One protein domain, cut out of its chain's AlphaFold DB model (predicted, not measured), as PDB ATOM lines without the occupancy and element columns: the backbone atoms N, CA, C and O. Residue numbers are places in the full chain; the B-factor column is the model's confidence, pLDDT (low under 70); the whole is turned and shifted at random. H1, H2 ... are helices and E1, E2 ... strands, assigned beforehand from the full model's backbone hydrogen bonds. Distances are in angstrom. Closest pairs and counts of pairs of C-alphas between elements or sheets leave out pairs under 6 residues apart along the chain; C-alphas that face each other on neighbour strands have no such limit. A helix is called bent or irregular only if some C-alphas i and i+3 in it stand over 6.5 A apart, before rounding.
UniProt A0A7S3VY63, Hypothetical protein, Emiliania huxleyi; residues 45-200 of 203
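Overview. This is residues 45 to 200 of the 203 residues of the protein "Hypothetical protein" of Emiliania huxleyi (UniProt A0A7S3VY63). Two small three-stranded sheets meet in the middle, where E1 at the edge of one crosses E2 at the edge of the other, and helices sit round them: H2 covers the first sheet along E3, H4 crosses the second over E5, and short H5 packs on both. H1 lies on the outside and grazes the first sheet, while at the far end two long loops, residues 87 to 104 and 179 to 193, are joined by a short pairing. You will read 156 residues with six named helices and six named strands, in the order H1 E1 H2 E2 H3 H4 E3 H5 E4 E5 H6 E6. The sheets run E1 - E3 - E6 and E2 - E5 - E4, both all antiparallel, and the class is mixed, helices and strands. The whole is compact, with a radius of gyration of the C-alphas of 14.9 A and spans of 42 by 36 by 29 A.

Arrangement. Start at residues 45 to 46, which pair, parallel, with residues 198 to 199 of E6, residues 194 to 199. H1, residues 52 to 63, touches H3, residues 112 to 115, with residues 52 to 56 alone; the closest C-alphas are those of Ala 52 and His 113, 4.9 A apart. With its residues 59 to 63, H1 only grazes the sheet of E1, residues 70 to 77, E3, residues 147 to 154, and E6. E1 and E3 are antiparallel at 152 degrees, with N 71 and O 153 2.7 A apart; E3 and E6 are antiparallel at 164 degrees, with N 150 and O 196 2.8 A apart, both within hydrogen-bond range. H2, residues 79 to 86, is over E3 at a height over the sheet of 9.0 A and runs along the strands, at 27 degrees to E3 on the local plane. Next look at E2, residues 105 to 108: its C-alpha closest to E1 is that of Ile 107, 5.0 A from that of His 75. E2 is antiparallel to E5, residues 167 to 173, with N 105 and O 173 within hydrogen-bond range at 2.9 A. E5 forms a hairpin with E4, residues 162 to 164, where N 172 and O 162 are 2.8 A apart. H4, residues 125 to 140, touches H3 with residues 125 to 129 alone, the C-alphas of Leu 115 and Phe 125 being closest at 5.4 A. H4 is irregular, with C-alphas 133 and 136 9.6 A apart and a kink of 123 degrees near residue 134; it runs across the strands at a height over the sheet of 11.0 A. H5, residues 155 to 160, is on both sheets; H6, residues 175 to 178, is close to H5 but not clearly touching, with the C-alphas of Ile 157 and Asp 177 6.3 A apart. In H1, H2 and H5 every O i to N i+4 pair is within hydrogen-bond range, in H4 7 of 12; H3 and H6 are too short for such a pair.

Along the chain. Find C-alpha 52 at (-10.139, -18.970, 56.998); from there H1 runs 16.5 A to Lys 63. E1 starts at C-alpha 70, (-10.587, -25.430, 34.452), and is 21.9 A long; E3 is 22.1 A, H4 16.5 A and E5 14.5 A. E6 runs 14.0 A to C-alpha 199 at (-16.311, -33.019, 56.173).

Size, cuts and confidence. The C-alphas farthest apart are those of Gly 123 and Pro 183, at 43.5 A. The printed part has no cut. The links H2 to E2 and H6 to E6 are long. Mean pLDDT of the printed part is 90.0; residue 100 and residues 140 to 144 are under 70.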
ATOM      1  N   GLU A  45     -11.756 -35.450  54.136       91.44
ATOM      2  CA  GLU A  45     -10.894 -34.834  55.151       91.44
ATOM      3  C   GLU A  45     -11.708 -33.949  56.107       91.44
ATOM      4  O   GLU A  45     -12.615 -33.236  55.679       91.44
ATOM      5  N   GLY A  46     -11.373 -33.954  57.399       90.50
ATOM      6  CA  GLY A  46     -11.946 -33.026  58.376       90.50
ATOM      7  C   GLY A  46     -11.507 -31.585  58.107       90.50
ATOM      8  O   GLY A  46     -10.317 -31.289  58.021       90.50
ATOM      9  N   ALA A  47     -12.476 -30.682  57.966       89.25
ATOM     10  CA  ALA A  47     -12.216 -29.260  57.752       89.25
ATOM     11  C   ALA A  47     -12.283 -28.418  59.035       89.25
ATOM     12  O   ALA A  47     -11.934 -27.239  59.000       89.25
ATOM     13  N   GLY A  48     -12.735 -28.982  60.159       86.56
ATOM     14  CA  GLY A  48     -12.987 -28.250  61.403       86.56
ATOM     15  C   GLY A  48     -11.759 -27.526  61.951       86.56
ATOM     16  O   GLY A  48     -11.895 -26.414  62.463       86.56
ATOM     17  N   ARG A  49     -10.558 -28.085  61.774       87.56
ATOM     18  CA  ARG A  49      -9.297 -27.441  62.175       87.56
ATOM     19  C   ARG A  49      -8.917 -26.187  61.381       87.56
ATOM     20  O   ARG A  49      -8.165 -25.368  61.909       87.56
ATOM     21  N   PHE A  50      -9.405 -26.038  60.147       91.12
ATOM     22  CA  PHE A  50      -8.932 -24.985  59.250       91.12
ATOM     23  C   PHE A  50      -9.434 -23.605  59.670       91.12
ATOM     24  O   PHE A  50     -10.642 -23.382  59.791       91.12
ATOM     25  N   THR A  51      -8.505 -22.661  59.816       93.31
ATOM     26  CA  THR A  51      -8.816 -21.225  59.791       93.31
ATOM     27  C   THR A  51      -9.262 -20.792  58.394       93.31
ATOM     28  O   THR A  51      -9.066 -21.504  57.404       93.31
ATOM     29  N   ALA A  52      -9.830 -19.588  58.289       93.56
ATOM     30  CA  ALA A  52     -10.139 -18.970  56.998       93.56
ATOM     31  C   ALA A  52      -8.916 -18.928  56.059       93.56
ATOM     32  O   ALA A  52      -9.024 -19.256  54.877       93.56
ATOM     33  N   GLU A  53      -7.749 -18.561  56.596       94.88
ATOM     34  CA  GLU A  53      -6.493 -18.448  55.849       94.88
ATOM     35  C   GLU A  53      -5.971 -19.816  55.395       94.88
ATOM     36  O   GLU A  53      -5.597 -19.985  54.235       94.88
ATOM     37  N   GLU A  54      -6.000 -20.826  56.268       94.25
ATOM     38  CA  GLU A  54      -5.594 -22.192  55.919       94.25
ATOM     39  C   GLU A  54      -6.489 -22.774  54.819       94.25
ATOM     40  O   GLU A  54      -5.997 -23.405  53.876       94.25
ATOM     41  N   PHE A  55      -7.796 -22.512  54.884       93.19
ATOM     42  CA  PHE A  55      -8.728 -22.931  53.841       93.19
ATOM     43  C   PHE A  55      -8.459 -22.188  52.523       93.19
ATOM     44  O   PHE A  55      -8.449 -22.808  51.459       93.19
ATOM     45  N   ALA A  56      -8.183 -20.880  52.570       95.81
ATOM     46  CA  ALA A  56      -7.822 -20.093  51.389       95.81
ATOM     47  C   ALA A  56      -6.542 -20.622  50.721       95.81
ATOM     48  O   ALA A  56      -6.529 -20.882  49.515       95.81
ATOM     49  N   ASN A  57      -5.498 -20.881  51.509       96.00
ATOM     50  CA  ASN A  57      -4.244 -21.465  51.035       96.00
ATOM     51  C   ASN A  57      -4.460 -22.849  50.410       96.00
ATOM     52  O   ASN A  57      -3.879 -23.166  49.368       96.00
ATOM     53  N   THR A  58      -5.353 -23.648  50.990       94.12
ATOM     54  CA  THR A  58      -5.740 -24.952  50.448       94.12
ATOM     55  C   THR A  58      -6.443 -24.817  49.095       94.12
ATOM     56  O   THR A  58      -6.096 -25.523  48.149       94.12
ATOM     57  N   CYS A  59      -7.369 -23.864  48.944       94.31
ATOM     58  CA  CYS A  59      -8.000 -23.568  47.654       94.31
ATOM     59  C   CYS A  59      -6.974 -23.130  46.597       94.31
ATOM     60  O   CYS A  59      -7.050 -23.573  45.452       94.31
ATOM     61  N   VAL A  60      -5.989 -22.306  46.972       95.44
ATOM     62  CA  VAL A  60      -4.895 -21.899  46.072       95.44
ATOM     63  C   VAL A  60      -4.052 -23.104  45.651       95.44
ATOM     64  O   VAL A  60      -3.710 -23.225  44.474       95.44
ATOM     65  N   ALA A  61      -3.730 -24.009  46.577       95.31
ATOM     66  CA  ALA A  61      -2.987 -25.229  46.272       95.31
ATOM     67  C   ALA A  61      -3.764 -26.147  45.316       95.31
ATOM     68  O   ALA A  61      -3.202 -26.595  44.319       95.31
ATOM     69  N   LEU A  62      -5.062 -26.356  45.561       94.75
ATOM     70  CA  LEU A  62      -5.935 -27.133  44.674       94.75
ATOM     71  C   LEU A  62      -6.045 -26.496  43.284       94.75
ATOM     72  O   LEU A  62      -5.953 -27.192  42.277       94.75
ATOM     73  N   LYS A  63      -6.159 -25.165  43.201       93.75
ATOM     74  CA  LYS A  63      -6.207 -24.447  41.919       93.75
ATOM     75  C   LYS A  63      -4.920 -24.599  41.097       93.75
ATOM     76  O   LYS A  63      -4.973 -24.540  39.877       93.75
ATOM     77  N   LYS A  64      -3.766 -24.827  41.731       93.44
ATOM     78  CA  LYS A  64      -2.507 -25.119  41.020       93.44
ATOM     79  C   LYS A  64      -2.447 -26.540  40.445       93.44
ATOM     80  O   LYS A  64      -1.584 -26.803  39.616       93.44
ATOM     81  N   GLN A  65      -3.318 -27.445  40.897       91.38
ATOM     82  CA  GLN A  65      -3.353 -28.848  40.462       91.38
ATOM     83  C   GLN A  65      -4.320 -29.096  39.295       91.38
ATOM     84  O   GLN A  65      -4.253 -30.150  38.669       91.38
ATOM     85  N   ILE A  66      -5.224 -28.154  39.008       93.06
ATOM     86  CA  ILE A  66      -6.186 -28.265  37.902       93.06
ATOM     87  C   ILE A  66      -5.616 -27.680  36.606       93.06
ATOM     88  O   ILE A  66      -4.644 -26.921  36.620       93.06
ATOM     89  N   MET A  67      -6.214 -28.038  35.468       91.56
ATOM     90  CA  MET A  67      -5.775 -27.514  34.172       91.56
ATOM     91  C   MET A  67      -6.092 -26.017  34.047       91.56
ATOM     92  O   MET A  67      -7.064 -25.533  34.613       91.56
ATOM     93  N   GLN A  68      -5.323 -25.287  33.231       90.19
ATOM     94  CA  GLN A  68      -5.553 -23.849  32.997       90.19
ATOM     95  C   GLN A  68      -6.932 -23.530  32.405       90.19
ATOM     96  O   GLN A  68      -7.408 -22.420  32.565       90.19
ATOM     97  N   ILE A  69      -7.556 -24.498  31.731       93.88
ATOM     98  CA  ILE A  69      -8.901 -24.384  31.150       93.88
ATOM     99  C   ILE A  69     -10.010 -24.802  32.129       93.88
ATOM    100  O   ILE A  69     -11.153 -25.017  31.716       93.88
ATOM    101  N   GLU A  70      -9.670 -25.020  33.398       95.50
ATOM    102  CA  GLU A  70     -10.587 -25.430  34.452       95.50
ATOM    103  C   GLU A  70     -10.637 -24.383  35.568       95.50
ATOM    104  O   GLU A  70      -9.651 -23.742  35.927       95.50
ATOM    105  N   GLU A  71     -11.814 -24.258  36.164       95.88
ATOM    106  CA  GLU A  71     -12.089 -23.440  37.327       95.88
ATOM    107  C   GLU A  71     -12.443 -24.322  38.520       95.88
ATOM    108  O   GLU A  71     -13.044 -25.395  38.395       95.88
ATOM    109  N   LEU A  72     -12.067 -23.836  39.701       96.69
ATOM    110  CA  LEU A  72     -12.419 -24.457  40.964       96.69
ATOM    111  C   LEU A  72     -13.825 -24.002  41.367       96.69
ATOM    112  O   LEU A  72     -14.100 -22.806  41.416       96.69
ATOM    113  N   ALA A  73     -14.686 -24.953  41.703       97.19
ATOM    114  CA  ALA A  73     -16.017 -24.712  42.251       97.19
ATOM    115  C   ALA A  73     -16.252 -25.603  43.470       97.19
ATOM    116  O   ALA A  73     -15.489 -26.538  43.728       97.19
ATOM    117  N   CYS A  74     -17.324 -25.350  44.213       96.06
ATOM    118  CA  CYS A  74     -17.743 -26.221  45.298       96.06
ATOM    119  C   CYS A  74     -19.193 -26.680  45.144       96.06
ATOM    120  O   CYS A  74     -20.053 -25.979  44.613       96.06
ATOM    121  N   HIS A  75     -19.471 -27.884  45.626       95.50
ATOM    122  CA  HIS A  75     -20.824 -28.381  45.809       95.50
ATOM    123  C   HIS A  75     -21.033 -28.729  47.275       95.50
ATOM    124  O   HIS A  75     -20.297 -29.518  47.871       95.50
ATOM    125  N   PHE A  76     -22.050 -28.107  47.851       93.38
ATOM    126  CA  PHE A  76     -22.415 -28.255  49.244       93.38
ATOM    127  C   PHE A  76     -23.543 -29.266  49.373       93.38
ATOM    128  O   PHE A  76     -24.556 -29.159  48.686       93.38
ATOM    129  N   THR A  77     -23.363 -30.245  50.254       92.31
ATOM    130  CA  THR A  77     -24.316 -31.346  50.390       92.31
ATOM    131  C   THR A  77     -24.356 -31.906  51.813       92.31
ATOM    132  O   THR A  77     -23.618 -31.464  52.703       92.31
ATOM    133  N   THR A  78     -25.256 -32.859  52.045       91.31
ATOM    134  CA  THR A  78     -25.337 -33.609  53.301       91.31
ATOM    135  C   THR A  78     -24.319 -34.745  53.310       91.31
ATOM    136  O   THR A  78     -23.897 -35.236  52.262       91.31
ATOM    137  N   LEU A  79     -23.936 -35.206  54.501       90.50
ATOM    138  CA  LEU A  79     -23.020 -36.334  54.652       90.50
ATOM    139  C   LEU A  79     -23.580 -37.612  54.015       90.50
ATOM    140  O   LEU A  79     -22.835 -38.381  53.415       90.50
ATOM    141  N   GLU A  80     -24.890 -37.826  54.124       90.31
ATOM    142  CA  GLU A  80     -25.578 -38.958  53.500       90.31
ATOM    143  C   GLU A  80     -25.448 -38.920  51.975       90.31
ATOM    144  O   GLU A  80     -24.979 -39.884  51.375       90.31
ATOM    145  N   SER A  81     -25.761 -37.781  51.353       90.69
ATOM    146  CA  SER A  81     -25.639 -37.619  49.899       90.69
ATOM    147  C   SER A  81     -24.190 -37.754  49.434       90.69
ATOM    148  O   SER A  81     -23.923 -38.409  48.428       90.69
ATOM    149  N   ALA A  82     -23.236 -37.196  50.186       92.69
ATOM    150  CA  ALA A  82     -21.817 -37.320  49.876       92.69
ATOM    151  C   ALA A  82     -21.347 -38.780  49.857       92.69
ATOM    152  O   ALA A  82     -20.579 -39.149  48.976       92.69
ATOM    153  N   LYS A  83     -21.834 -39.634  50.770       91.56
ATOM    154  CA  LYS A  83     -21.497 -41.067  50.765       91.56
ATOM    155  C   LYS A  83     -21.935 -41.757  49.474       91.56
ATOM    156  O   LYS A  83     -21.176 -42.564  48.955       91.56
ATOM    157  N   PHE A  84     -23.107 -41.419  48.933       91.69
ATOM    158  CA  PHE A  84     -23.570 -41.961  47.647       91.69
ATOM    159  C   PHE A  84     -22.789 -41.394  46.455       91.69
ATOM    160  O   PHE A  84     -22.450 -42.130  45.531       91.69
ATOM    161  N   ILE A  85     -22.468 -40.098  46.477       93.06
ATOM    162  CA  ILE A  85     -21.683 -39.444  45.417       93.06
ATOM    163  C   ILE A  85     -20.258 -40.012  45.355       93.06
ATOM    164  O   ILE A  85     -19.715 -40.173  44.268       93.06
ATOM    165  N   LEU A  86     -19.656 -40.310  46.509       92.38
ATOM    166  CA  LEU A  86     -18.271 -40.775  46.612       92.38
ATOM    167  C   LEU A  86     -18.130 -42.307  46.622       92.38
ATOM    168  O   LEU A  86     -17.007 -42.815  46.615       92.38
ATOM    169  N   ALA A  87     -19.239 -43.052  46.655       90.94
ATOM    170  CA  ALA A  87     -19.220 -44.511  46.672       90.94
ATOM    171  C   ALA A  87     -18.545 -45.089  45.422       90.94
ATOM    172  O   ALA A  87     -18.658 -44.553  44.319       90.94
ATOM    173  N   LYS A  88     -17.890 -46.243  45.584       88.50
ATOM    174  CA  LYS A  88     -17.312 -46.982  44.459       88.50
ATOM    175  C   LYS A  88     -18.405 -47.332  43.444       88.50
ATOM    176  O   LYS A  88     -19.402 -47.950  43.808       88.50
ATOM    177  N   GLY A  89     -18.183 -46.977  42.179       85.88
ATOM    178  CA  GLY A  89     -19.144 -47.198  41.095       85.88
ATOM    179  C   GLY A  89     -20.220 -46.115  40.972       85.88
ATOM    180  O   GLY A  89     -21.142 -46.279  40.179       85.88
ATOM    181  N   SER A  90     -20.121 -45.020  41.732       90.44
ATOM    182  CA  SER A  90     -20.995 -43.862  41.555       90.44
ATOM    183  C   SER A  90     -20.710 -43.146  40.236       90.44
ATOM    184  O   SER A  90     -19.561 -42.997  39.822       90.44
ATOM    185  N   HIS A  91     -21.759 -42.631  39.594       90.94
ATOM    186  CA  HIS A  91     -21.615 -41.741  38.439       90.94
ATOM    187  C   HIS A  91     -21.203 -40.313  38.843       90.94
ATOM    188  O   HIS A  91     -20.852 -39.511  37.980       90.94
ATOM    189  N   GLY A  92     -21.201 -39.994  40.144       93.31
ATOM    190  CA  GLY A  92     -20.847 -38.682  40.681       93.31
ATOM    191  C   GLY A  92     -22.072 -37.825  41.010       93.31
ATOM    192  O   GLY A  92     -23.027 -38.296  41.630       93.31
ATOM    193  N   LEU A  93     -22.042 -36.537  40.651       94.81
ATOM    194  CA  LEU A  93     -23.102 -35.595  41.021       94.81
ATOM    195  C   LEU A  93     -24.223 -35.581  39.984       94.81
ATOM    196  O   LEU A  93     -24.049 -35.099  38.867       94.81
ATOM    197  N   ARG A  94     -25.404 -36.048  40.383       94.06
ATOM    198  CA  ARG A  94     -26.594 -36.085  39.530       94.06
ATOM    199  C   ARG A  94     -27.181 -34.693  39.285       94.06
ATOM    200  O   ARG A  94     -27.441 -33.959  40.240       94.06
ATOM    201  N   ALA A  95     -27.504 -34.373  38.034       93.31
ATOM    202  CA  ALA A  95     -28.345 -33.225  37.711       93.31
ATOM    203  C   ALA A  95     -29.801 -33.441  38.144       93.31
ATOM    204  O   ALA A  95     -30.387 -34.517  37.995       93.31
ATOM    205  N   SER A  96     -30.418 -32.374  38.645       89.81
ATOM    206  CA  SER A  96     -31.854 -32.351  38.902       89.81
ATOM    207  C   SER A  96     -32.634 -32.217  37.592       89.81
ATOM    208  O   SER A  96     -32.252 -31.444  36.719       89.81
ATOM    209  N   LYS A  97     -33.780 -32.902  37.480       84.81
ATOM    210  CA  LYS A  97     -34.721 -32.758  36.350       84.81
ATOM    211  C   LYS A  97     -35.607 -31.505  36.447       84.81
ATOM    212  O   LYS A  97     -36.360 -31.210  35.532       84.81
ATOM    213  N   GLY A  98     -35.545 -30.781  37.565       76.62
ATOM    214  CA  GLY A  98     -36.323 -29.562  37.791       76.62
ATOM    215  C   GLY A  98     -35.625 -28.589  38.738       76.62
ATOM    216  O   GLY A  98     -34.645 -28.932  39.400       76.62
ATOM    217  N   GLY A  99     -36.110 -27.350  38.798       74.25
ATOM    218  CA  GLY A  99     -35.539 -26.294  39.637       74.25
ATOM    219  C   GLY A  99     -35.713 -24.907  39.027       74.25
ATOM    220  O   GLY A  99     -36.291 -24.761  37.954       74.25
ATOM    221  N   GLN A 100     -35.175 -23.884  39.697       64.75
ATOM    222  CA  GLN A 100     -35.337 -22.470  39.311       64.75
ATOM    223  C   GLN A 100     -34.794 -22.116  37.912       64.75
ATOM    224  O   GLN A 100     -35.123 -21.055  37.399       64.75
ATOM    225  N   ALA A 101     -33.996 -22.994  37.300       70.25
ATOM    226  CA  ALA A 101     -33.396 -22.812  35.977       70.25
ATOM    227  C   ALA A 101     -33.782 -23.911  34.960       70.25
ATOM    228  O   ALA A 101     -33.135 -24.037  33.919       70.25
ATOM    229  N   GLY A 102     -34.821 -24.706  35.258       75.69
ATOM    230  CA  GLY A 102     -35.259 -25.830  34.414       75.69
ATOM    231  C   GLY A 102     -34.594 -27.174  34.731       75.69
ATOM    232  O   GLY A 102     -34.831 -28.142  34.023       75.69
ATOM    233  N   GLY A 103     -33.798 -27.255  35.802       86.81
ATOM    234  CA  GLY A 103     -32.996 -28.435  36.144       86.81
ATOM    235  C   GLY A 103     -31.498 -28.151  36.039       86.81
ATOM    236  O   GLY A 103     -31.108 -26.997  35.883       86.81
ATOM    237  N   GLY A 104     -30.672 -29.188  36.174       92.50
ATOM    238  CA  GLY A 104     -29.210 -29.113  36.117       92.50
ATOM    239  C   GLY A 104     -28.509 -29.393  37.449       92.50
ATOM    240  O   GLY A 104     -29.127 -29.812  38.435       92.50
ATOM    241  N   LEU A 105     -27.195 -29.172  37.469       94.31
ATOM    242  CA  LEU A 105     -26.351 -29.315  38.654       94.31
ATOM    243  C   LEU A 105     -26.037 -27.946  39.259       94.31
ATOM    244  O   LEU A 105     -25.435 -27.089  38.614       94.31
ATOM    245  N   SER A 106     -26.412 -27.759  40.524       93.62
ATOM    246  CA  SER A 106     -26.088 -26.548  41.277       93.62
ATOM    247  C   SER A 106     -24.680 -26.629  41.856       93.62
ATOM    248  O   SER A 106     -24.375 -27.531  42.640       93.62
ATOM    249  N   ILE A 107     -23.860 -25.633  41.543       95.25
ATOM    250  CA  ILE A 107     -22.529 -25.431  42.117       95.25
ATOM    251  C   ILE A 107     -22.419 -24.021  42.703       95.25
ATOM    252  O   ILE A 107     -23.175 -23.118  42.342       95.25
ATOM    253  N   CYS A 108     -21.476 -23.837  43.615       95.56
ATOM    254  CA  CYS A 108     -21.134 -22.563  44.216       95.56
ATOM    255  C   CYS A 108     -19.731 -22.152  43.756       95.56
ATOM    256  O   CYS A 108     -18.778 -22.922  43.854       95.56
ATOM    257  N   VAL A 109     -19.606 -20.936  43.223       95.75
ATOM    258  CA  VAL A 109     -18.322 -20.393  42.748       95.75
ATOM    259  C   VAL A 109     -17.531 -19.696  43.852       95.75
ATOM    260  O   VAL A 109     -16.343 -19.456  43.682       95.75
ATOM    261  N   LYS A 110     -18.167 -19.402  44.994       95.19
ATOM    262  CA  LYS A 110     -17.477 -18.911  46.192       95.19
ATOM    263  C   LYS A 110     -16.995 -20.075  47.045       95.19
ATOM    264  O   LYS A 110     -17.768 -20.971  47.383       95.19
ATOM    265  N   MET A 111     -15.734 -20.023  47.440       94.94
ATOM    266  CA  MET A 111     -15.108 -21.001  48.319       94.94
ATOM    267  C   MET A 111     -15.526 -20.792  49.783       94.94
ATOM    268  O   MET A 111     -15.964 -19.700  50.152       94.94
ATOM    269  N   PRO A 112     -15.359 -21.797  50.666       93.69
ATOM    270  CA  PRO A 112     -15.748 -21.674  52.073       93.69
ATOM    271  C   PRO A 112     -15.180 -20.436  52.790       93.69
ATOM    272  O   PRO A 112     -15.926 -19.748  53.485       93.69
ATOM    273  N   HIS A 113     -13.904 -20.092  52.577       94.12
ATOM    274  CA  HIS A 113     -13.279 -18.905  53.183       94.12
ATOM    275  C   HIS A 113     -13.946 -17.588  52.746       94.12
ATOM    276  O   HIS A 113     -14.166 -16.708  53.573       94.12
ATOM    277  N   GLU A 114     -14.371 -17.476  51.485       94.94
ATOM    278  CA  GLU A 114     -15.102 -16.310  50.959       94.94
ATOM    279  C   GLU A 114     -16.533 -16.221  51.501       94.94
ATOM    280  O   GLU A 114     -17.143 -15.151  51.532       94.94
ATOM    281  N   LEU A 115     -17.079 -17.351  51.951       92.75
ATOM    282  CA  LEU A 115     -18.364 -17.426  52.637       92.75
ATOM    283  C   LEU A 115     -18.231 -17.155  54.142       92.75
ATOM    284  O   LEU A 115     -19.224 -17.213  54.860       92.75
ATOM    285  N   GLY A 116     -17.045 -16.795  54.637       92.56
ATOM    286  CA  GLY A 116     -16.815 -16.485  56.047       92.56
ATOM    287  C   GLY A 116     -16.612 -17.723  56.916       92.56
ATOM    288  O   GLY A 116     -17.020 -17.703  58.079       92.56
ATOM    289  N   TRP A 117     -16.038 -18.788  56.341       93.00
ATOM    290  CA  TRP A 117     -15.515 -19.935  57.086       93.00
ATOM    291  C   TRP A 117     -14.502 -19.507  58.139       93.00
ATOM    292  O   TRP A 117     -13.598 -18.727  57.856       93.00
ATOM    293  N   ASP A 118     -14.627 -20.102  59.317       91.12
ATOM    294  CA  ASP A 118     -13.583 -20.166  60.329       91.12
ATOM    295  C   ASP A 118     -13.647 -21.539  61.020       91.12
ATOM    296  O   ASP A 118     -14.568 -22.331  60.764       91.12
ATOM    297  N   ARG A 119     -12.684 -21.820  61.903       90.56
ATOM    298  CA  ARG A 119     -12.559 -23.091  62.628       90.56
ATOM    299  C   ARG A 119     -13.910 -23.583  63.144       90.56
ATOM    300  O   ARG A 119     -14.686 -22.826  63.728       90.56
ATOM    301  N   ARG A 120     -14.178 -24.875  62.942       86.25
ATOM    302  CA  ARG A 120     -15.398 -25.582  63.374       86.25
ATOM    303  C   ARG A 120     -16.702 -24.998  62.824       86.25
ATOM    304  O   ARG A 120     -17.713 -24.989  63.523       86.25
ATOM    305  N   ARG A 121     -16.699 -24.529  61.569       84.38
ATOM    306  CA  ARG A 121     -17.831 -23.802  60.951       84.38
ATOM    307  C   ARG A 121     -18.159 -22.495  61.681       84.38
ATOM    308  O   ARG A 121     -19.317 -22.072  61.693       84.38
ATOM    309  N   GLY A 122     -17.153 -21.886  62.307       81.38
ATOM    310  CA  GLY A 122     -17.263 -20.600  62.978       81.38
ATOM    311  C   GLY A 122     -17.501 -19.441  62.006       81.38
ATOM    312  O   GLY A 122     -17.751 -19.623  60.811       81.38
ATOM    313  N   GLY A 123     -17.432 -18.223  62.541       85.75
ATOM    314  CA  GLY A 123     -17.649 -17.006  61.765       85.75
ATOM    315  C   GLY A 123     -19.092 -16.862  61.270       85.75
ATOM    316  O   GLY A 123     -20.050 -17.159  61.982       85.75
ATOM    317  N   ASN A 124     -19.248 -16.379  60.035       89.81
ATOM    318  CA  ASN A 124     -20.554 -16.159  59.397       89.81
ATOM    319  C   ASN A 124     -20.903 -17.242  58.362       89.81
ATOM    320  O   ASN A 124     -21.873 -17.088  57.615       89.81
ATOM    321  N   PHE A 125     -20.139 -18.338  58.322       90.19
ATOM    322  CA  PHE A 125     -20.219 -19.352  57.274       90.19
ATOM    323  C   PHE A 125     -21.620 -19.907  57.048       90.19
ATOM    324  O   PHE A 125     -22.153 -19.782  55.950       90.19
ATOM    325  N   LEU A 126     -22.243 -20.482  58.083       87.44
ATOM    326  CA  LEU A 126     -23.556 -21.126  57.951       87.44
ATOM    327  C   LEU A 126     -24.643 -20.145  57.493       87.44
ATOM    328  O   LEU A 126     -25.506 -20.498  56.691       87.44
ATOM    329  N   LYS A 127     -24.565 -18.891  57.950       87.44
ATOM    330  CA  LYS A 127     -25.477 -17.823  57.532       87.44
ATOM    331  C   LYS A 127     -25.280 -17.472  56.055       87.44
ATOM    332  O   LYS A 127     -26.254 -17.394  55.309       87.44
ATOM    333  N   ASN A 128     -24.036 -17.273  55.631       90.69
ATOM    334  CA  ASN A 128     -23.705 -16.857  54.270       90.69
ATOM    335  C   ASN A 128     -23.939 -17.980  53.255       90.69
ATOM    336  O   ASN A 128     -24.601 -17.748  52.248       90.69
ATOM    337  N   VAL A 129     -23.469 -19.202  53.536       89.38
ATOM    338  CA  VAL A 129     -23.727 -20.374  52.684       89.38
ATOM    339  C   VAL A 129     -25.223 -20.665  52.614       89.38
ATOM    340  O   VAL A 129     -25.736 -20.974  51.545       89.38
ATOM    341  N   GLY A 130     -25.944 -20.478  53.727       87.31
ATOM    342  CA  GLY A 130     -27.390 -20.618  53.779       87.31
ATOM    343  C   GLY A 130     -28.096 -19.658  52.822       87.31
ATOM    344  O   GLY A 130     -28.925 -20.064  52.006       87.31
ATOM    345  N   LYS A 131     -27.719 -18.380  52.881       88.06
ATOM    346  CA  LYS A 131     -28.253 -17.343  51.995       88.06
ATOM    347  C   LYS A 131     -27.894 -17.592  50.530       88.06
ATOM    348  O   LYS A 131     -28.754 -17.447  49.670       88.06
ATOM    349  N   GLU A 132     -26.663 -17.991  50.229       88.81
ATOM    350  CA  GLU A 132     -26.257 -18.268  48.846       88.81
ATOM    351  C   GLU A 132     -26.955 -19.520  48.297       88.81
ATOM    352  O   GLU A 132     -27.403 -19.504  47.160       88.81
ATOM    353  N   LEU A 133     -27.131 -20.587  49.086       86.06
ATOM    354  CA  LEU A 133     -27.771 -21.821  48.619       86.06
ATOM    355  C   LEU A 133     -29.297 -21.730  48.554       86.06
ATOM    356  O   LEU A 133     -29.883 -22.241  47.604       86.06
ATOM    357  N   TRP A 134     -29.956 -21.075  49.509       84.62
ATOM    358  CA  TRP A 134     -31.424 -21.090  49.624       84.62
ATOM    359  C   TRP A 134     -32.080 -19.703  49.546       84.62
ATOM    360  O   TRP A 134     -33.310 -19.612  49.540       84.62
ATOM    361  N   GLY A 135     -31.303 -18.623  49.432       85.38
ATOM    362  CA  GLY A 135     -31.822 -17.255  49.363       85.38
ATOM    363  C   GLY A 135     -32.621 -16.890  50.613       85.38
ATOM    364  O   GLY A 135     -32.247 -17.233  51.734       85.38
ATOM    365  N   GLU A 136     -33.777 -16.259  50.410       82.06
ATOM    366  CA  GLU A 136     -34.723 -15.899  51.480       82.06
ATOM    367  C   GLU A 136     -35.260 -17.114  52.260       82.06
ATOM    368  O   GLU A 136     -35.759 -16.978  53.375       82.06
ATOM    369  N   LYS A 137     -35.131 -18.331  51.710       78.19
ATOM    370  CA  LYS A 137     -35.562 -19.575  52.366       78.19
ATOM    371  C   LYS A 137     -34.469 -20.226  53.216       78.19
ATOM    372  O   LYS A 137     -34.663 -21.347  53.674       78.19
ATOM    373  N   ALA A 138     -33.344 -19.552  53.462       78.69
ATOM    374  CA  ALA A 138     -32.242 -20.093  54.264       78.69
ATOM    375  C   ALA A 138     -32.680 -20.610  55.645       78.69
ATOM    376  O   ALA A 138     -32.197 -21.646  56.088       78.69
ATOM    377  N   ALA A 139     -33.639 -19.943  56.296       73.62
ATOM    378  CA  ALA A 139     -34.175 -20.368  57.593       73.62
ATOM    379  C   ALA A 139     -34.996 -21.675  57.538       73.62
ATOM    380  O   ALA A 139     -35.232 -22.291  58.570       73.62
ATOM    381  N   GLN A 140     -35.438 -22.086  56.346       65.38
ATOM    382  CA  GLN A 140     -36.244 -23.288  56.098       65.38
ATOM    383  C   GLN A 140     -35.433 -24.393  55.399       65.38
ATOM    384  O   GLN A 140     -35.995 -25.401  54.972       65.38
ATOM    385  N   ALA A 141     -34.126 -24.189  55.223       63.31
ATOM    386  CA  ALA A 141     -33.258 -25.147  54.563       63.31
ATOM    387  C   ALA A 141     -33.161 -26.460  55.368       63.31
ATOM    388  O   ALA A 141     -33.163 -26.421  56.602       63.31
ATOM    389  N   PRO A 142     -33.053 -27.625  54.698       59.22
ATOM    390  CA  PRO A 142     -32.791 -28.894  55.376       59.22
ATOM    391  C   PRO A 142     -31.506 -28.810  56.209       59.22
ATOM    392  O   PRO A 142     -30.651 -27.968  55.928       59.22
ATOM    393  N   ALA A 143     -31.392 -29.680  57.228       58.41
ATOM    394  CA  ALA A 143     -30.260 -29.736  58.156       58.41
ATOM    395  C   ALA A 143     -28.946 -29.479  57.404       58.41
ATOM    396  O   ALA A 143     -28.618 -30.212  56.472       58.41
ATOM    397  N   GLY A 144     -28.309 -28.355  57.752       68.19
ATOM    398  CA  GLY A 144     -27.472 -27.575  56.842       68.19
ATOM    399  C   GLY A 144     -26.281 -28.304  56.232       68.19
ATOM    400  O   GLY A 144     -25.985 -29.452  56.530       68.19
ATOM    401  N   THR A 145     -25.554 -27.600  55.376       82.75
ATOM    402  CA  THR A 145     -24.371 -28.108  54.683       82.75
ATOM    403  C   THR A 145     -23.368 -28.796  55.620       82.75
ATOM    404  O   THR A 145     -22.789 -28.159  56.503       82.75
ATOM    405  N   GLN A 146     -23.131 -30.092  55.392       90.38
ATOM    406  CA  GLN A 146     -22.210 -30.925  56.181       90.38
ATOM    407  C   GLN A 146     -20.930 -31.259  55.421       90.38
ATOM    408  O   GLN A 146     -19.903 -31.513  56.041       90.38
ATOM    409  N   VAL A 147     -20.988 -31.276  54.089       93.25
ATOM    410  CA  VAL A 147     -19.867 -31.648  53.228       93.25
ATOM    411  C   VAL A 147     -19.674 -30.597  52.143       93.25
ATOM    412  O   VAL A 147     -20.645 -30.103  51.565       93.25
ATOM    413  N   CYS A 148     -18.413 -30.278  51.863       94.88
ATOM    414  CA  CYS A 148     -17.995 -29.478  50.718       94.88
ATOM    415  C   CYS A 148     -17.193 -30.357  49.759       94.88
ATOM    416  O   CYS A 148     -16.100 -30.814  50.094       94.88
ATOM    417  N   LEU A 149     -17.730 -30.586  48.565       96.69
ATOM    418  CA  LEU A 149     -17.019 -31.239  47.473       96.69
ATOM    419  C   LEU A 149     -16.347 -30.162  46.625       96.69
ATOM    420  O   LEU A 149     -17.030 -29.284  46.105       96.69
ATOM    421  N   MET A 150     -15.026 -30.222  46.492       97.00
ATOM    422  CA  MET A 150     -14.258 -29.353  45.604       97.00
ATOM    423  C   MET A 150     -14.253 -29.966  44.208       97.00
ATOM    424  O   MET A 150     -13.861 -31.123  44.033       97.00
ATOM    425  N   LEU A 151     -14.690 -29.189  43.228       97.25
ATOM    426  CA  LEU A 151     -14.897 -29.621  41.854       97.25
ATOM    427  C   LEU A 151     -13.957 -28.866  40.918       97.25
ATOM    428  O   LEU A 151     -13.764 -27.662  41.079       97.25
ATOM    429  N   ARG A 152     -13.450 -29.554  39.897       96.12
ATOM    430  CA  ARG A 152     -12.859 -28.919  38.712       96.12
ATOM    431  C   ARG A 152     -13.891 -28.896  37.590       96.12
ATOM    432  O   ARG A 152     -14.418 -29.940  37.202       96.12
ATOM    433  N   ILE A 153     -14.189 -27.713  37.071       96.62
ATOM    434  CA  ILE A 153     -15.193 -27.491  36.025       96.62
ATOM    435  C   ILE A 153     -14.508 -26.793  34.858       96.62
ATOM    436  O   ILE A 153     -13.738 -25.870  35.080       96.62
ATOM    437  N   ARG A 154     -14.762 -27.198  33.611       95.56
ATOM    438  CA  ARG A 154     -14.166 -26.495  32.464       95.56
ATOM    439  C   ARG A 154     -14.701 -25.064  32.365       95.56
ATOM    440  O   ARG A 154     -15.891 -24.837  32.565       95.56
ATOM    441  N   GLU A 155     -13.845 -24.119  31.988       94.44
ATOM    442  CA  GLU A 155     -14.206 -22.701  31.853       94.44
ATOM    443  C   GLU A 155     -15.395 -22.469  30.915       94.44
ATOM    444  O   GLU A 155     -16.236 -21.615  31.179       94.44
ATOM    445  N   ASN A 156     -15.483 -23.207  29.807       94.69
ATOM    446  CA  ASN A 156     -16.585 -23.058  28.857       94.69
ATOM    447  C   ASN A 156     -17.932 -23.464  29.479       94.69
ATOM    448  O   ASN A 156     -18.911 -22.744  29.307       94.69
ATOM    449  N   ILE A 157     -17.955 -24.551  30.258       95.31
ATOM    450  CA  ILE A 157     -19.130 -24.996  31.019       95.31
ATOM    451  C   ILE A 157     -19.482 -23.956  32.090       95.31
ATOM    452  O   ILE A 157     -20.641 -23.580  32.248       95.31
ATOM    453  N   MET A 158     -18.480 -23.433  32.803       94.06
ATOM    454  CA  MET A 158     -18.697 -22.391  33.808       94.06
ATOM    455  C   MET A 158     -19.300 -21.120  33.192       94.06
ATOM    456  O   MET A 158     -20.260 -20.570  33.728       94.06
ATOM    457  N   LYS A 159     -18.782 -20.671  32.043       92.81
ATOM    458  CA  LYS A 159     -19.280 -19.494  31.312       92.81
ATOM    459  C   LYS A 159     -20.685 -19.709  30.739       92.81
ATOM    460  O   LYS A 159     -21.456 -18.755  30.705       92.81
ATOM    461  N   GLY A 160     -21.010 -20.932  30.314       91.88
ATOM    462  CA  GLY A 160     -22.341 -21.309  29.824       91.88
ATOM    463  C   GLY A 160     -23.384 -21.509  30.927       91.88
ATOM    464  O   GLY A 160     -24.582 -21.446  30.664       91.88
ATOM    465  N   SER A 161     -22.947 -21.707  32.173       94.19
ATOM    466  CA  SER A 161     -23.847 -21.986  33.291       94.19
ATOM    467  C   SER A 161     -24.792 -20.822  33.617       94.19
ATOM    468  O   SER A 161     -24.435 -19.639  33.595       94.19
ATOM    469  N   LYS A 162     -26.027 -21.161  33.994       94.31
ATOM    470  CA  LYS A 162     -27.053 -20.176  34.351       94.31
ATOM    471  C   LYS A 162     -26.793 -19.603  35.738       94.31
ATOM    472  O   LYS A 162     -26.483 -20.327  36.686       94.31
ATOM    473  N   THR A 163     -26.983 -18.298  35.888       91.69
ATOM    474  CA  THR A 163     -27.000 -17.641  37.201       91.69
ATOM    475  C   THR A 163     -28.379 -17.763  37.838       91.69
ATOM    476  O   THR A 163     -29.383 -17.969  37.153       91.69
ATOM    477  N   VAL A 164     -28.442 -17.633  39.165       88.81
ATOM    478  CA  VAL A 164     -29.720 -17.635  39.877       88.81
ATOM    479  C   VAL A 164     -29.981 -16.271  40.522       88.81
ATOM    480  O   VAL A 164     -29.157 -15.813  41.320       88.81
ATOM    481  N   PRO A 165     -31.121 -15.611  40.226       87.38
ATOM    482  CA  PRO A 165     -31.481 -14.345  40.858       87.38
ATOM    483  C   PRO A 165     -31.431 -14.411  42.389       87.38
ATOM    484  O   PRO A 165     -31.929 -15.355  43.004       87.38
ATOM    485  N   GLY A 166     -30.792 -13.412  43.004       86.62
ATOM    486  CA  GLY A 166     -30.604 -13.330  44.458       86.62
ATOM    487  C   GLY A 166     -29.540 -14.271  45.040       86.62
ATOM    488  O   GLY A 166     -29.268 -14.190  46.235       86.62
ATOM    489  N   ARG A 167     -28.920 -15.133  44.222       89.31
ATOM    490  CA  ARG A 167     -27.903 -16.117  44.635       89.31
ATOM    491  C   ARG A 167     -26.678 -16.034  43.708       89.31
ATOM    492  O   ARG A 167     -26.445 -16.937  42.903       89.31
ATOM    493  N   PRO A 168     -25.910 -14.927  43.755       89.50
ATOM    494  CA  PRO A 168     -24.852 -14.639  42.786       89.50
ATOM    495  C   PRO A 168     -23.670 -15.608  42.860       89.50
ATOM    496  O   PRO A 168     -22.927 -15.704  41.883       89.50
ATOM    497  N   ALA A 169     -23.480 -16.328  43.971       92.62
ATOM    498  CA  ALA A 169     -22.466 -17.375  44.053       92.62
ATOM    499  C   ALA A 169     -22.913 -18.694  43.415       92.62
ATOM    500  O   ALA A 169     -22.081 -19.573  43.218       92.62
ATOM    501  N   ILE A 170     -24.197 -18.857  43.089       93.81
ATOM    502  CA  ILE A 170     -24.714 -20.104  42.537       93.81
ATOM    503  C   ILE A 170     -24.709 -20.058  41.016       93.81
ATOM    504  O   ILE A 170     -25.082 -19.065  40.380       93.81
ATOM    505  N   ARG A 171     -24.270 -21.171  40.438       95.00
ATOM    506  CA  ARG A 171     -24.344 -21.465  39.013       95.00
ATOM    507  C   ARG A 171     -25.050 -22.794  38.817       95.00
ATOM    508  O   ARG A 171     -24.865 -23.717  39.611       95.00
ATOM    509  N   ILE A 172     -25.861 -22.876  37.772       95.25
ATOM    510  CA  ILE A 172     -26.536 -24.103  37.361       95.25
ATOM    511  C   ILE A 172     -25.927 -24.549  36.038       95.25
ATOM    512  O   ILE A 172     -26.095 -23.874  35.022       95.25
ATOM    513  N   ILE A 173     -25.211 -25.670  36.071       95.19
ATOM    514  CA  ILE A 173     -24.709 -26.331  34.867       95.19
ATOM    515  C   ILE A 173     -25.856 -27.139  34.261       95.19
ATOM    516  O   ILE A 173     -26.526 -27.891  34.978       95.19
ATOM    517  N   GLU A 174     -26.103 -26.965  32.966       93.00
ATOM    518  CA  GLU A 174     -27.159 -27.686  32.257       93.00
ATOM    519  C   GLU A 174     -26.817 -29.168  32.105       93.00
ATOM    520  O   GLU A 174     -25.652 -29.550  32.117       93.00
ATOM    521  N   ALA A 175     -27.837 -30.019  31.989       91.44
ATOM    522  CA  ALA A 175     -27.638 -31.465  31.891       91.44
ATOM    523  C   ALA A 175     -26.757 -31.852  30.689       91.44
ATOM    524  O   ALA A 175     -25.888 -32.709  30.839       91.44
ATOM    525  N   ASP A 176     -26.928 -31.160  29.562       89.50
ATOM    526  CA  ASP A 176     -26.193 -31.395  28.314       89.50
ATOM    527  C   ASP A 176     -24.690 -31.080  28.450       89.50
ATOM    528  O   ASP A 176     -23.857 -31.692  27.784       89.50
ATOM    529  N   ASP A 177     -24.320 -30.188  29.375       92.06
ATOM    530  CA  ASP A 177     -22.923 -29.839  29.658       92.06
ATOM    531  C   ASP A 177     -22.232 -30.826  30.619       92.06
ATOM    532  O   ASP A 177     -21.012 -30.774  30.803       92.06
ATOM    533  N   LEU A 178     -22.987 -31.717  31.271       89.81
ATOM    534  CA  LEU A 178     -22.443 -32.701  32.216       89.81
ATOM    535  C   LEU A 178     -21.985 -33.994  31.534       89.81
ATOM    536  O   LEU A 178     -21.208 -34.745  32.124       89.81
ATOM    537  N   GLY A 179     -22.432 -34.216  30.299       84.38
ATOM    538  CA  GLY A 179     -22.216 -35.430  29.522       84.38
ATOM    539  C   GLY A 179     -23.530 -36.120  29.165       84.38
ATOM    540  O   GLY A 179     -24.617 -35.654  29.517       84.38
ATOM    541  N   ASP A 180     -23.411 -37.248  28.470       82.81
ATOM    542  CA  ASP A 180     -24.566 -38.013  28.011       82.81
ATOM    543  C   ASP A 180     -25.425 -38.501  29.183       82.81
ATOM    544  O   ASP A 180     -24.931 -38.866  30.257       82.81
ATOM    545  N   ALA A 181     -26.739 -38.517  28.964       85.81
ATOM    546  CA  ALA A 181     -27.663 -39.099  29.919       85.81
ATOM    547  C   ALA A 181     -27.388 -40.603  30.063       85.81
ATOM    548  O   ALA A 181     -27.274 -41.341  29.083       85.81
ATOM    549  N   MET A 182     -27.325 -41.062  31.307       88.25
ATOM    550  CA  MET A 182     -27.177 -42.474  31.639       88.25
ATOM    551  C   MET A 182     -28.493 -43.234  31.367       88.25
ATOM    552  O   MET A 182     -29.546 -42.609  31.199       88.25
ATOM    553  N   PRO A 183     -28.496 -44.585  31.361       89.19
ATOM    554  CA  PRO A 183     -29.703 -45.385  31.105       89.19
ATOM    555  C   PRO A 183     -30.881 -45.129  32.060       89.19
ATOM    556  O   PRO A 183     -32.022 -45.449  31.737       89.19
ATOM    557  N   ASP A 184     -30.625 -44.538  33.228       88.06
ATOM    558  CA  ASP A 184     -31.648 -44.096  34.186       88.06
ATOM    559  C   ASP A 184     -32.320 -42.757  33.792       88.06
ATOM    560  O   ASP A 184     -33.194 -42.239  34.499       88.06
ATOM    561  N   GLY A 185     -31.917 -42.179  32.660       88.81
ATOM    562  CA  GLY A 185     -32.401 -40.910  32.139       88.81
ATOM    563  C   GLY A 185     -31.921 -39.701  32.942       88.81
ATOM    564  O   GLY A 185     -32.640 -38.701  32.991       88.81
ATOM    565  N   HIS A 186     -30.781 -39.791  33.632       91.38
ATOM    566  CA  HIS A 186     -30.151 -38.679  34.341       91.38
ATOM    567  C   HIS A 186     -28.744 -38.389  33.803       91.38
ATOM    568  O   HIS A 186     -27.997 -39.301  33.462       91.38
ATOM    569  N   SER A 187     -28.363 -37.111  33.785       93.69
ATOM    570  CA  SER A 187     -26.985 -36.679  33.514       93.69
ATOM    571  C   SER A 187     -26.223 -36.477  34.820       93.69
ATOM    572  O   SER A 187     -26.802 -36.080  35.840       93.69
ATOM    573  N   TYR A 188     -24.918 -36.731  34.789       94.69
ATOM    574  CA  TYR A 188     -24.064 -36.713  35.972       94.69
ATOM    575  C   TYR A 188     -22.759 -35.979  35.694       94.69
ATOM    576  O   TYR A 188     -22.101 -36.236  34.693       94.69
ATOM    577  N   LEU A 189     -22.330 -35.130  36.628       95.25
ATOM    578  CA  LEU A 189     -20.933 -34.719  36.671       95.25
ATOM    579  C   LEU A 189     -20.105 -35.876  37.235       95.25
ATOM    580  O   LEU A 189     -20.245 -36.212  38.413       95.25
ATOM    581  N   SER A 190     -19.229 -36.437  36.399       93.06
ATOM    582  CA  SER A 190     -18.356 -37.565  36.754       93.06
ATOM    583  C   SER A 190     -17.625 -37.363  38.085       93.06
ATOM    584  O   SER A 190     -17.102 -36.280  38.363       93.06
ATOM    585  N   GLN A 191     -17.511 -38.438  38.871       91.75
ATOM    586  CA  GLN A 191     -16.751 -38.461  40.125       91.75
ATOM    587  C   GLN A 191     -15.292 -38.003  39.945       91.75
ATOM    588  O   GLN A 191     -14.774 -37.297  40.807       91.75
ATOM    589  N   SER A 192     -14.672 -38.272  38.792       91.69
ATOM    590  CA  SER A 192     -13.314 -37.812  38.433       91.69
ATOM    591  C   SER A 192     -13.140 -36.279  38.398       91.69
ATOM    592  O   SER A 192     -12.022 -35.758  38.290       91.69
ATOM    593  N   ARG A 193     -14.246 -35.521  38.442       94.44
ATOM    594  CA  ARG A 193     -14.263 -34.052  38.555       94.44
ATOM    595  C   ARG A 193     -14.212 -33.569  40.002       94.44
ATOM    596  O   ARG A 193     -13.979 -32.383  40.224       94.44
ATOM    597  N   ILE A 194     -14.409 -34.455  40.973       95.31
ATOM    598  CA  ILE A 194     -14.262 -34.162  42.396       95.31
ATOM    599  C   ILE A 194     -12.788 -34.349  42.746       95.31
ATOM    600  O   ILE A 194     -12.257 -35.449  42.660       95.31
ATOM    601  N   ILE A 195     -12.117 -33.270  43.137       95.06
ATOM    602  CA  ILE A 195     -10.682 -33.316  43.460       95.06
ATOM    603  C   ILE A 195     -10.428 -33.472  44.958       95.06
ATOM    604  O   ILE A 195      -9.355 -33.904  45.371       95.06
ATOM    605  N   LYS A 196     -11.402 -33.092  45.789       95.50
ATOM    606  CA  LYS A 196     -11.301 -33.182  47.245       95.50
ATOM    607  C   LYS A 196     -12.684 -33.140  47.883       95.50
ATOM    608  O   LYS A 196     -13.564 -32.430  47.403       95.50
ATOM    609  N   ALA A 197     -12.861 -33.858  48.986       95.44
ATOM    610  CA  ALA A 197     -14.064 -33.798  49.804       95.44
ATOM    611  C   ALA A 197     -13.700 -33.389  51.232       95.44
ATOM    612  O   ALA A 197     -12.768 -33.938  51.820       95.44
ATOM    613  N   TYR A 198     -14.456 -32.446  51.788       94.62
ATOM    614  CA  TYR A 198     -14.280 -31.976  53.156       94.62
ATOM    615  C   TYR A 198     -15.514 -32.249  53.996       94.62
ATOM    616  O   TYR A 198     -16.610 -31.791  53.660       94.62
ATOM    617  N   ASN A 199     -15.322 -32.931  55.119       93.00
ATOM    618  CA  ASN A 199     -16.311 -33.019  56.173       93.00
ATOM    619  C   ASN A 199     -16.259 -31.729  56.989       93.00
ATOM    620  O   ASN A 199     -15.312 -31.482  57.733       93.00
ATOM    621  N   LEU A 200     -17.292 -30.907  56.862       89.94
ATOM    622  CA  LEU A 200     -17.392 -29.638  57.572       89.94
ATOM    623  C   LEU A 200     -17.797 -29.833  59.041       89.94
ATOM    624  O   LEU A 200     -17.747 -28.883  59.814       89.94
TER     625      LEU A 200